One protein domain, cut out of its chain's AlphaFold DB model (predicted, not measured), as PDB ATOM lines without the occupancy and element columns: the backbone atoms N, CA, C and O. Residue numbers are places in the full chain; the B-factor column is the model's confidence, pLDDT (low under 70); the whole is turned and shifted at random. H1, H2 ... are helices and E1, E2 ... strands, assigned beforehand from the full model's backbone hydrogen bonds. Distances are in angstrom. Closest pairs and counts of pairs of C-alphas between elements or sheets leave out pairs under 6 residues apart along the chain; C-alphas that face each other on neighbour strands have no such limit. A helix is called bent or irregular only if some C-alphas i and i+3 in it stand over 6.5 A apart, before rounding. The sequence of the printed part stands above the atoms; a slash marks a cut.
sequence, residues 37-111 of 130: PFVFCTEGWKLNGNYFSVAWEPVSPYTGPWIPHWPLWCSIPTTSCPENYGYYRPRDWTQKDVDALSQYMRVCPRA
ATOM      1  N   PRO A  37     174.684 139.811 241.888       80.12
ATOM      2  CA  PRO A  37     173.436 139.196 241.448       80.12
ATOM      3  C   PRO A  37     172.919 139.774 240.134       80.12
ATOM      4  O   PRO A  37     172.292 139.047 239.366       80.12
ATOM      5  N   PHE A  38     173.206 141.040 239.832       80.31
ATOM      6  CA  PHE A  38     172.775 141.650 238.581       80.31
ATOM      7  C   PHE A  38     173.508 141.015 237.397       80.31
ATOM      8  O   PHE A  38     172.877 140.504 236.468       80.31
ATOM      9  N   VAL A  39     174.842 140.957 237.455       82.44
ATOM     10  CA  VAL A  39     175.666 140.330 236.409       82.44
ATOM     11  C   VAL A  39     175.391 138.829 236.320       82.44
ATOM     12  O   VAL A  39     175.365 138.264 235.226       82.44
ATOM     13  N   PHE A  40     175.173 138.161 237.453       86.56
ATOM     14  CA  PHE A  40     174.863 136.734 237.473       86.56
ATOM     15  C   PHE A  40     173.508 136.412 236.841       86.56
ATOM     16  O   PHE A  40     173.433 135.507 236.014       86.56
ATOM     17  N   CYS A  41     172.450 137.153 237.170       86.00
ATOM     18  CA  CYS A  41     171.128 136.879 236.611       86.00
ATOM     19  C   CYS A  41     171.022 137.267 235.131       86.00
ATOM     20  O   CYS A  41     170.338 136.579 234.375       86.00
ATOM     21  N   THR A  42     171.715 138.325 234.699       83.69
ATOM     22  CA  THR A  42     171.681 138.793 233.300       83.69
ATOM     23  C   THR A  42     172.599 138.006 232.369       83.69
ATOM     24  O   THR A  42     172.278 137.836 231.197       83.69
ATOM     25  N   GLU A  43     173.736 137.510 232.865       80.44
ATOM     26  CA  GLU A  43     174.754 136.872 232.023       80.44
ATOM     27  C   GLU A  43     175.107 135.432 232.417       80.44
ATOM     28  O   GLU A  43     176.012 134.845 231.818       80.44
ATOM     29  N   GLY A  44     174.481 134.883 233.456       83.25
ATOM     30  CA  GLY A  44     174.762 133.547 233.970       83.25
ATOM     31  C   GLY A  44     176.160 133.419 234.573       83.25
ATOM     32  O   GLY A  44     176.876 134.394 234.839       83.25
ATOM     33  N   TRP A  45     176.598 132.182 234.777       82.56
ATOM     34  CA  TRP A  45     177.969 131.893 235.199       82.56
ATOM     35  C   TRP A  45     178.936 131.878 233.996       82.56
ATOM     36  O   TRP A  45     178.539 132.123 232.861       82.56
ATOM     37  N   LYS A  46     180.236 131.681 234.237       76.06
ATOM     38  CA  LYS A  46     181.268 131.594 233.189       76.06
ATOM     39  C   LYS A  46     182.270 130.508 233.502       76.06
ATOM     40  O   LYS A  46     182.822 130.490 234.602       76.06
ATOM     41  N   LEU A  47     182.636 129.744 232.481       64.69
ATOM     42  CA  LEU A  47     183.813 128.889 232.510       64.69
ATOM     43  C   LEU A  47     184.960 129.580 231.759       64.69
ATOM     44  O   LEU A  47     184.836 129.877 230.573       64.69
ATOM     45  N   ASN A  48     186.078 129.860 232.431       60.66
ATOM     46  CA  ASN A  48     187.282 130.463 231.826       60.66
ATOM     47  C   ASN A  48     187.053 131.808 231.101       60.66
ATOM     48  O   ASN A  48     187.730 132.124 230.129       60.66
ATOM     49  N   GLY A  49     186.078 132.609 231.539       59.97
ATOM     50  CA  GLY A  49     185.833 133.938 230.968       59.97
ATOM     51  C   GLY A  49     185.033 133.959 229.657       59.97
ATOM     52  O   GLY A  49     184.534 135.031 229.297       59.97
ATOM     53  N   ASN A  50     184.857 132.809 228.998       58.28
ATOM     54  CA  ASN A  50     184.169 132.668 227.714       58.28
ATOM     55  C   ASN A  50     182.688 132.278 227.909       58.28
ATOM     56  O   ASN A  50     182.302 131.724 228.934       58.28
ATOM     57  N   TYR A  51     181.853 132.661 226.946       54.09
ATOM     58  CA  TYR A  51     180.410 132.431 226.930       54.09
ATOM     59  C   TYR A  51     180.039 131.138 226.192       54.09
ATOM     60  O   TYR A  51     179.092 130.470 226.562       54.09
ATOM     61  N   PHE A  52     180.844 130.721 225.211       56.56
ATOM     62  CA  PHE A  52     180.651 129.451 224.492       56.56
ATOM     63  C   PHE A  52     181.134 128.223 225.273       56.56
ATOM     64  O   PHE A  52     181.105 127.101 224.780       56.56
ATOM     65  N   SER A  53     181.646 128.436 226.482       62.69
ATOM     66  CA  SER A  53     182.151 127.390 227.361       62.69
ATOM     67  C   SER A  53     181.186 127.079 228.500       62.69
ATOM     68  O   SER A  53     181.556 126.283 229.358       62.69
ATOM     69  N   VAL A  54     179.990 127.676 228.559       72.00
ATOM     70  CA  VAL A  54     178.993 127.384 229.600       72.00
ATOM     71  C   VAL A  54     177.845 126.542 229.085       72.00
ATOM     72  O   VAL A  54     177.584 126.483 227.890       72.00
ATOM     73  N   ALA A  55     177.183 125.867 230.019       78.38
ATOM     74  CA  ALA A  55     176.119 124.947 229.701       78.38
ATOM     75  C   ALA A  55     174.801 125.555 229.238       78.38
ATOM     76  O   ALA A  55     173.997 124.956 228.522       78.38
ATOM     77  N   TRP A  56     174.538 126.728 229.765       82.75
ATOM     78  CA  TRP A  56     173.242 127.346 229.723       82.75
ATOM     79  C   TRP A  56     173.448 128.842 229.858       82.75
ATOM     80  O   TRP A  56     174.461 129.308 230.391       82.75
ATOM     81  N   GLU A  57     172.454 129.582 229.406       85.69
ATOM     82  CA  GLU A  57     172.384 131.022 229.572       85.69
ATOM     83  C   GLU A  57     171.012 131.435 230.095       85.69
ATOM     84  O   GLU A  57     170.010 130.776 229.796       85.69
ATOM     85  N   PRO A  58     170.941 132.512 230.887       87.25
ATOM     86  CA  PRO A  58     169.670 133.059 231.310       87.25
ATOM     87  C   PRO A  58     168.985 133.773 230.140       87.25
ATOM     88  O   PRO A  58     169.627 134.407 229.304       87.25
ATOM     89  N   VAL A  59     167.658 133.712 230.111       85.69
ATOM     90  CA  VAL A  59     166.833 134.367 229.092       85.69
ATOM     91  C   VAL A  59     166.073 135.518 229.726       85.69
ATOM     92  O   VAL A  59     165.609 135.427 230.866       85.69
ATOM     93  N   SER A  60     165.939 136.619 228.982       80.94
ATOM     94  CA  SER A  60     165.091 137.744 229.381       80.94
ATOM     95  C   SER A  60     163.686 137.234 229.753       80.94
ATOM     96  O   SER A  60     163.125 136.431 229.004       80.94
ATOM     97  N   PRO A  61     163.114 137.640 230.902       83.12
ATOM     98  CA  PRO A  61     163.464 138.806 231.723       83.12
ATOM     99  C   PRO A  61     164.500 138.557 232.836       83.12
ATOM    100  O   PRO A  61     164.618 139.385 233.733       83.12
ATOM    101  N   TYR A  62     165.270 137.466 232.794       83.94
ATOM    102  CA  TYR A  62     166.313 137.133 233.781       83.94
ATOM    103  C   TYR A  62     165.782 136.776 235.176       83.94
ATOM    104  O   TYR A  62     166.492 136.896 236.170       83.94
ATOM    105  N   THR A  63     164.539 136.298 235.240       82.19
ATOM    106  CA  THR A  63     163.835 135.938 236.480       82.19
ATOM    107  C   THR A  63     163.607 134.428 236.607       82.19
ATOM    108  O   THR A  63     162.578 133.998 237.124       82.19
ATOM    109  N   GLY A  64     164.516 133.601 236.081       82.56
ATOM    110  CA  GLY A  64     164.395 132.138 236.124       82.56
ATOM    111  C   GLY A  64     164.324 131.411 234.779       82.56
ATOM    112  O   GLY A  64     164.721 130.249 234.748       82.56
ATOM    113  N   PRO A  65     163.878 132.012 233.660       87.75
ATOM    114  CA  PRO A  65     164.016 131.367 232.358       87.75
ATOM    115  C   PRO A  65     165.487 131.230 231.945       87.75
ATOM    116  O   PRO A  65     166.263 132.177 232.056       87.75
ATOM    117  N   TRP A  66     165.865 130.067 231.425       88.44
ATOM    118  CA  TRP A  66     167.196 129.782 230.889       88.44
ATOM    119  C   TRP A  66     167.075 128.857 229.681       88.44
ATOM    120  O   TRP A  66     166.072 128.157 229.531       88.44
ATOM    121  N   ILE A  67     168.095 128.848 228.825       84.06
ATOM    122  CA  ILE A  67     168.196 127.906 227.709       84.06
ATOM    123  C   ILE A  67     169.526 127.156 227.753       84.06
ATOM    124  O   ILE A  67     170.555 127.739 228.106       84.06
ATOM    125  N   PRO A  68     169.527 125.859 227.416       80.44
ATOM    126  CA  PRO A  68     170.753 125.101 227.228       80.44
ATOM    127  C   PRO A  68     171.467 125.560 225.951       80.44
ATOM    128  O   PRO A  68     170.831 125.835 224.938       80.44
ATOM    129  N   HIS A  69     172.799 125.567 225.965       73.81
ATOM    130  CA  HIS A  69     173.612 125.768 224.755       73.81
ATOM    131  C   HIS A  69     173.698 124.505 223.883       73.81
ATOM    132  O   HIS A  69     174.304 124.526 222.811       73.81
ATOM    133  N   TRP A  70     173.121 123.388 224.326       68.50
ATOM    134  CA  TRP A  70     173.181 122.113 223.617       68.50
ATOM    135  C   TRP A  70     171.962 121.842 222.752       68.50
ATOM    136  O   TRP A  70     170.874 122.352 223.028       68.50
ATOM    137  N   PRO A  71     172.121 120.984 221.731       60.66
ATOM    138  CA  PRO A  71     170.989 120.503 220.967       60.66
ATOM    139  C   PRO A  71     169.955 119.855 221.893       60.66
ATOM    140  O   PRO A  71     170.316 119.085 222.781       60.66
ATOM    141  N   LEU A  72     168.673 120.125 221.644       57.12
ATOM    142  CA  LEU A  72     167.527 119.665 222.450       57.12
ATOM    143  C   LEU A  72     167.429 118.134 222.620       57.12
ATOM    144  O   LEU A  72     166.638 117.658 223.426       57.12
ATOM    145  N   TRP A  73     168.201 117.365 221.849       57.66
ATOM    146  CA  TRP A  73     168.298 115.909 221.932       57.66
ATOM    147  C   TRP A  73     169.403 115.411 222.875       57.66
ATOM    148  O   TRP A  73     169.497 114.206 223.096       57.66
ATOM    149  N   CYS A  74     170.230 116.298 223.446       61.38
ATOM    150  CA  CYS A  74     171.067 115.941 224.586       61.38
ATOM    151  C   CYS A  74     170.262 116.134 225.875       61.38
ATOM    152  O   CYS A  74     169.766 117.224 226.162       61.38
ATOM    153  N   SER A  75     170.113 115.059 226.642       55.38
ATOM    154  CA  SER A  75     169.411 115.066 227.923       55.38
ATOM    155  C   SER A  75     170.069 116.063 228.887       55.38
ATOM    156  O   SER A  75     171.289 116.082 229.037       55.38
ATOM    157  N   ILE A  76     169.283 116.897 229.565       61.84
ATOM    158  CA  ILE A  76     169.784 117.877 230.539       61.84
ATOM    159  C   ILE A  76     169.363 117.448 231.947       61.84
ATOM    160  O   ILE A  76     168.197 117.096 232.126       61.84
ATOM    161  N   PRO A  77     170.234 117.552 232.966       58.88
ATOM    162  CA  PRO A  77     171.696 117.619 232.894       58.88
ATOM    163  C   PRO A  77     172.264 116.213 232.636       58.88
ATOM    164  O   PRO A  77     171.966 115.292 233.393       58.88
ATOM    165  N   THR A  78     173.084 116.014 231.598       59.28
ATOM    166  CA  THR A  78     173.823 114.746 231.433       59.28
ATOM    167  C   THR A  78     175.302 114.943 231.126       59.28
ATOM    168  O   THR A  78     175.744 115.989 230.650       59.28
ATOM    169  N   THR A  79     176.055 113.901 231.472       55.03
ATOM    170  CA  THR A  79     177.510 113.727 231.376       55.03
ATOM    171  C   THR A  79     177.961 113.015 230.099       55.03
ATOM    172  O   THR A  79     179.102 112.578 230.028       55.03
ATOM    173  N   SER A  80     177.075 112.832 229.116       56.22
ATOM    174  CA  SER A  80     177.440 112.192 227.854       56.22
ATOM    175  C   SER A  80     176.577 112.729 226.714       56.22
ATOM    176  O   SER A  80     175.547 112.144 226.367       56.22
ATOM    177  N   CYS A  81     176.978 113.854 226.123       56.91
ATOM    178  CA  CYS A  81     176.455 114.230 224.810       56.91
ATOM    179  C   CYS A  81     177.278 113.514 223.716       56.91
ATOM    180  O   CYS A  81     178.505 113.526 223.792       56.91
ATOM    181  N   PRO A  82     176.647 112.922 222.683       56.47
ATOM    182  CA  PRO A  82     177.352 112.338 221.547       56.47
ATOM    183  C   PRO A  82     178.407 113.283 220.976       56.47
ATOM    184  O   PRO A  82     178.123 114.425 220.599       56.47
ATOM    185  N   GLU A  83     179.638 112.785 220.942       55.62
ATOM    186  CA  GLU A  83     180.795 113.512 220.461       55.62
ATOM    187  C   GLU A  83     180.613 113.793 218.965       55.62
ATOM    188  O   GLU A  83     180.714 112.895 218.131       55.62
ATOM    189  N   ASN A  84     180.403 115.066 218.634       52.31
ATOM    190  CA  ASN A  84     180.366 115.644 217.287       52.31
ATOM    191  C   ASN A  84     179.004 115.604 216.572       52.31
ATOM    192  O   ASN A  84     178.609 114.619 215.950       52.31
ATOM    193  N   TYR A  85     178.368 116.777 216.520       52.06
ATOM    194  CA  TYR A  85     177.426 117.123 215.457       52.06
ATOM    195  C   TYR A  85     178.073 118.199 214.572       52.06
ATOM    196  O   TYR A  85     177.975 119.401 214.828       52.06
ATOM    197  N   GLY A  86     178.811 117.761 213.547       61.53
ATOM    198  CA  GLY A  86     179.529 118.657 212.633       61.53
ATOM    199  C   GLY A  86     180.627 119.476 213.329       61.53
ATOM    200  O   GLY A  86     181.482 118.921 214.012       61.53
ATOM    201  N   TYR A  87     180.615 120.803 213.149       54.59
ATOM    202  CA  TYR A  87     181.573 121.729 213.783       54.59
ATOM    203  C   TYR A  87     181.268 121.985 215.274       54.59
ATOM    204  O   TYR A  87     182.082 122.568 215.989       54.59
ATOM    205  N   TYR A  88     180.099 121.555 215.760       52.03
ATOM    206  CA  TYR A  88     179.703 121.735 217.150       52.03
ATOM    207  C   TYR A  88     180.270 120.592 217.996       52.03
ATOM    208  O   TYR A  88     179.885 119.431 217.829       52.03
ATOM    209  N   ARG A  89     181.195 120.926 218.904       57.53
ATOM    210  CA  ARG A  89     181.719 120.008 219.924       57.53
ATOM    211  C   ARG A  89     181.025 120.287 221.255       57.53
ATOM    212  O   ARG A  89     181.518 121.112 222.025       57.53
ATOM    213  N   PRO A  90     179.868 119.655 221.516       58.81
ATOM    214  CA  PRO A  90     179.243 119.748 222.822       58.81
ATOM    215  C   PRO A  90     180.205 119.192 223.880       58.81
ATOM    216  O   PRO A  90     180.734 118.099 223.707       58.81
ATOM    217  N   ARG A  91     180.456 119.944 224.957       69.75
ATOM    218  CA  ARG A  91     181.127 119.398 226.149       69.75
ATOM    219  C   ARG A  91     180.090 118.819 227.104       69.75
ATOM    220  O   ARG A  91     178.923 119.184 227.019       69.75
ATOM    221  N   ASP A  92     180.512 117.997 228.046       70.75
ATOM    222  CA  ASP A  92     179.618 117.539 229.109       70.75
ATOM    223  C   ASP A  92     179.343 118.649 230.126       70.75
ATOM    224  O   ASP A  92     180.164 119.559 230.316       70.75
ATOM    225  N   TRP A  93     178.197 118.571 230.811       75.69
ATOM    226  CA  TRP A  93     177.934 119.411 231.979       75.69
ATOM    227  C   TRP A  93     178.949 119.077 233.071       75.69
ATOM    228  O   TRP A  93     179.135 117.924 233.452       75.69
ATOM    229  N   THR A  94     179.594 120.101 233.611       79.75
ATOM    230  CA  THR A  94     180.403 119.977 234.822       79.75
ATOM    231  C   THR A  94     179.515 120.150 236.046       79.75
ATOM    232  O   THR A  94     178.450 120.762 235.973       79.75
ATOM    233  N   GLN A  95     179.985 119.711 237.214       84.12
ATOM    234  CA  GLN A  95     179.285 119.983 238.472       84.12
ATOM    235  C   GLN A  95     179.038 121.490 238.682       84.12
ATOM    236  O   GLN A  95     177.970 121.886 239.133       84.12
ATOM    237  N   LYS A  96     179.974 122.345 238.246       85.75
ATOM    238  CA  LYS A  96     179.830 123.807 238.328       85.75
ATOM    239  C   LYS A  96     178.680 124.341 237.475       85.75
ATOM    240  O   LYS A  96     178.028 125.292 237.888       85.75
ATOM    241  N   ASP A  97     178.415 123.737 236.316       85.12
ATOM    242  CA  ASP A  97     177.263 124.103 235.482       85.12
ATOM    243  C   ASP A  97     175.950 123.876 236.229       85.12
ATOM    244  O   ASP A  97     175.073 124.743 236.230       85.12
ATOM    245  N   VAL A  98     175.845 122.708 236.870       87.50
ATOM    246  CA  VAL A  98     174.672 122.278 237.636       87.50
ATOM    247  C   VAL A  98     174.492 123.154 238.872       87.50
ATOM    248  O   VAL A  98     173.400 123.668 239.111       87.50
ATOM    249  N   ASP A  99     175.566 123.385 239.624       90.50
ATOM    250  CA  ASP A  99     175.540 124.199 240.839       90.50
ATOM    251  C   ASP A  99     175.160 125.651 240.527       90.50
ATOM    252  O   ASP A  99     174.320 126.243 241.211       90.50
ATOM    253  N   ALA A 100     175.737 126.220 239.465       89.75
ATOM    254  CA  ALA A 100     175.406 127.562 239.010       89.75
ATOM    255  C   ALA A 100     173.948 127.668 238.558       89.75
ATOM    256  O   ALA A 100     173.282 128.645 238.898       89.75
ATOM    257  N   LEU A 101     173.434 126.674 237.825       90.31
ATOM    258  CA  LEU A 101     172.034 126.671 237.404       90.31
ATOM    259  C   LEU A 101     171.101 126.595 238.613       90.31
ATOM    260  O   LEU A 101     170.148 127.359 238.723       90.31
ATOM    261  N   SER A 102     171.406 125.702 239.552       91.00
ATOM    262  CA  SER A 102     170.653 125.548 240.794       91.00
ATOM    263  C   SER A 102     170.599 126.862 241.580       91.00
ATOM    264  O   SER A 102     169.535 127.268 242.049       91.00
ATOM    265  N   GLN A 103     171.725 127.575 241.672       90.31
ATOM    266  CA  GLN A 103     171.789 128.880 242.324       90.31
ATOM    267  C   GLN A 103     171.031 129.971 241.545       90.31
ATOM    268  O   GLN A 103     170.290 130.746 242.148       90.31
ATOM    269  N   TYR A 104     171.116 129.988 240.211       89.62
ATOM    270  CA  TYR A 104     170.323 130.876 239.352       89.62
ATOM    271  C   TYR A 104     168.817 130.710 239.588       89.62
ATOM    272  O   TYR A 104     168.117 131.692 239.832       89.62
ATOM    273  N   MET A 105     168.337 129.465 239.618       89.44
ATOM    274  CA  MET A 105     166.923 129.146 239.843       89.44
ATOM    275  C   MET A 105     166.423 129.535 241.241       89.44
ATOM    276  O   MET A 105     165.225 129.740 241.419       89.44
ATOM    277  N   ARG A 106     167.305 129.657 242.239       87.06
ATOM    278  CA  ARG A 106     166.936 130.141 243.582       87.06
ATOM    279  C   ARG A 106     166.965 131.661 243.690       87.06
ATOM    280  O   ARG A 106     166.078 132.243 244.314       87.06
ATOM    281  N   VAL A 107     167.988 132.302 243.134       85.38
ATOM    282  CA  VAL A 107     168.255 133.727 243.376       85.38
ATOM    283  C   VAL A 107     167.485 134.618 242.408       85.38
ATOM    284  O   VAL A 107     166.813 135.558 242.828       85.38
ATOM    285  N   CYS A 108     167.518 134.302 241.116       86.00
ATOM    286  CA  CYS A 108     167.069 135.226 240.079       86.00
ATOM    287  C   CYS A 108     165.543 135.399 239.971       86.00
ATOM    288  O   CYS A 108     165.111 136.522 239.720       86.00
ATOM    289  N   PRO A 109     164.686 134.393 240.241       85.12
ATOM    290  CA  PRO A 109     163.233 134.610 240.288       85.12
ATOM    291  C   PRO A 109     162.765 135.544 241.406       85.12
ATOM    292  O   PRO A 109     161.669 136.089 241.338       85.12
ATOM    293  N   ARG A 110     163.577 135.707 242.457       75.38
ATOM    294  CA  ARG A 110     163.264 136.556 243.616       75.38
ATOM    295  C   ARG A 110     163.778 137.985 243.451       75.38
ATOM    296  O   ARG A 110     163.469 138.836 244.282       75.38
ATOM    297  N   ALA A 111     164.538 138.260 242.390       66.06
ATOM    298  CA  ALA A 111     164.902 139.616 242.019       66.06
ATOM    299  C   ALA A 111     163.627 140.342 241.559       66.06
ATOM    300  O   ALA A 111     163.150 140.154 240.446       66.06
TER     301      ALA A 111
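Overview. This is residues 37 to 111 of the 130 residues of an uncharacterized protein of Pseudoxanthomonas sp. NML171200 (UniProt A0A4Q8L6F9). With little regular structure, this is one longer helix, H2, along a tiny hairpin, E1 and E2, with short H1 by H2's far part and a long loop, residues 69 to 94, reaching the opposite end. The 75 printed residues run H1, E1, E2, H2; the two-strand sheet is antiparallel. The class is mixed, with 29 residues in named elements. It is compact, radius of gyration of the C-alphas 12.5 A, yet elongated, 38 by 23 by 21 A.

Along the chain. E1 is residues 56 to 58 and E2 66 to 68. H2, residues 95 to 110, is 23.6 A long, ending at C-alpha 110 (163.264, 136.556, 243.616). H1, residues 37 to 43, begins at C-alpha 37 (173.436, 139.196, 241.448).

Arrangement. In the hairpin, N 57 and O 67 are 2.9 A apart, within hydrogen-bond range. The closest C-alphas of E1 and H2, Trp 56 and Asp 97, are 7.7 A apart. H2 touches H1 with residues 104 to 108 alone, closest C-alphas Cys 41 and Cys 108, 5.6 A, opposite ways at a steep tilt of 64 degrees. H1 and E2 are apart. Every O i to N i+4 pair is within range in H1, 10 of 12 in H2, only just irregular: C-alphas 106 and 109 are 6.7 A apart.

Size, cuts and confidence. The farthest C-alphas, Gly 86 and Arg 110, are 39.3 A apart. The printed part has no cut. Links H1 to E1 and E2 to H2 are long. Residues 47 to 53, 70 to 91 and 111 have pLDDT under 70.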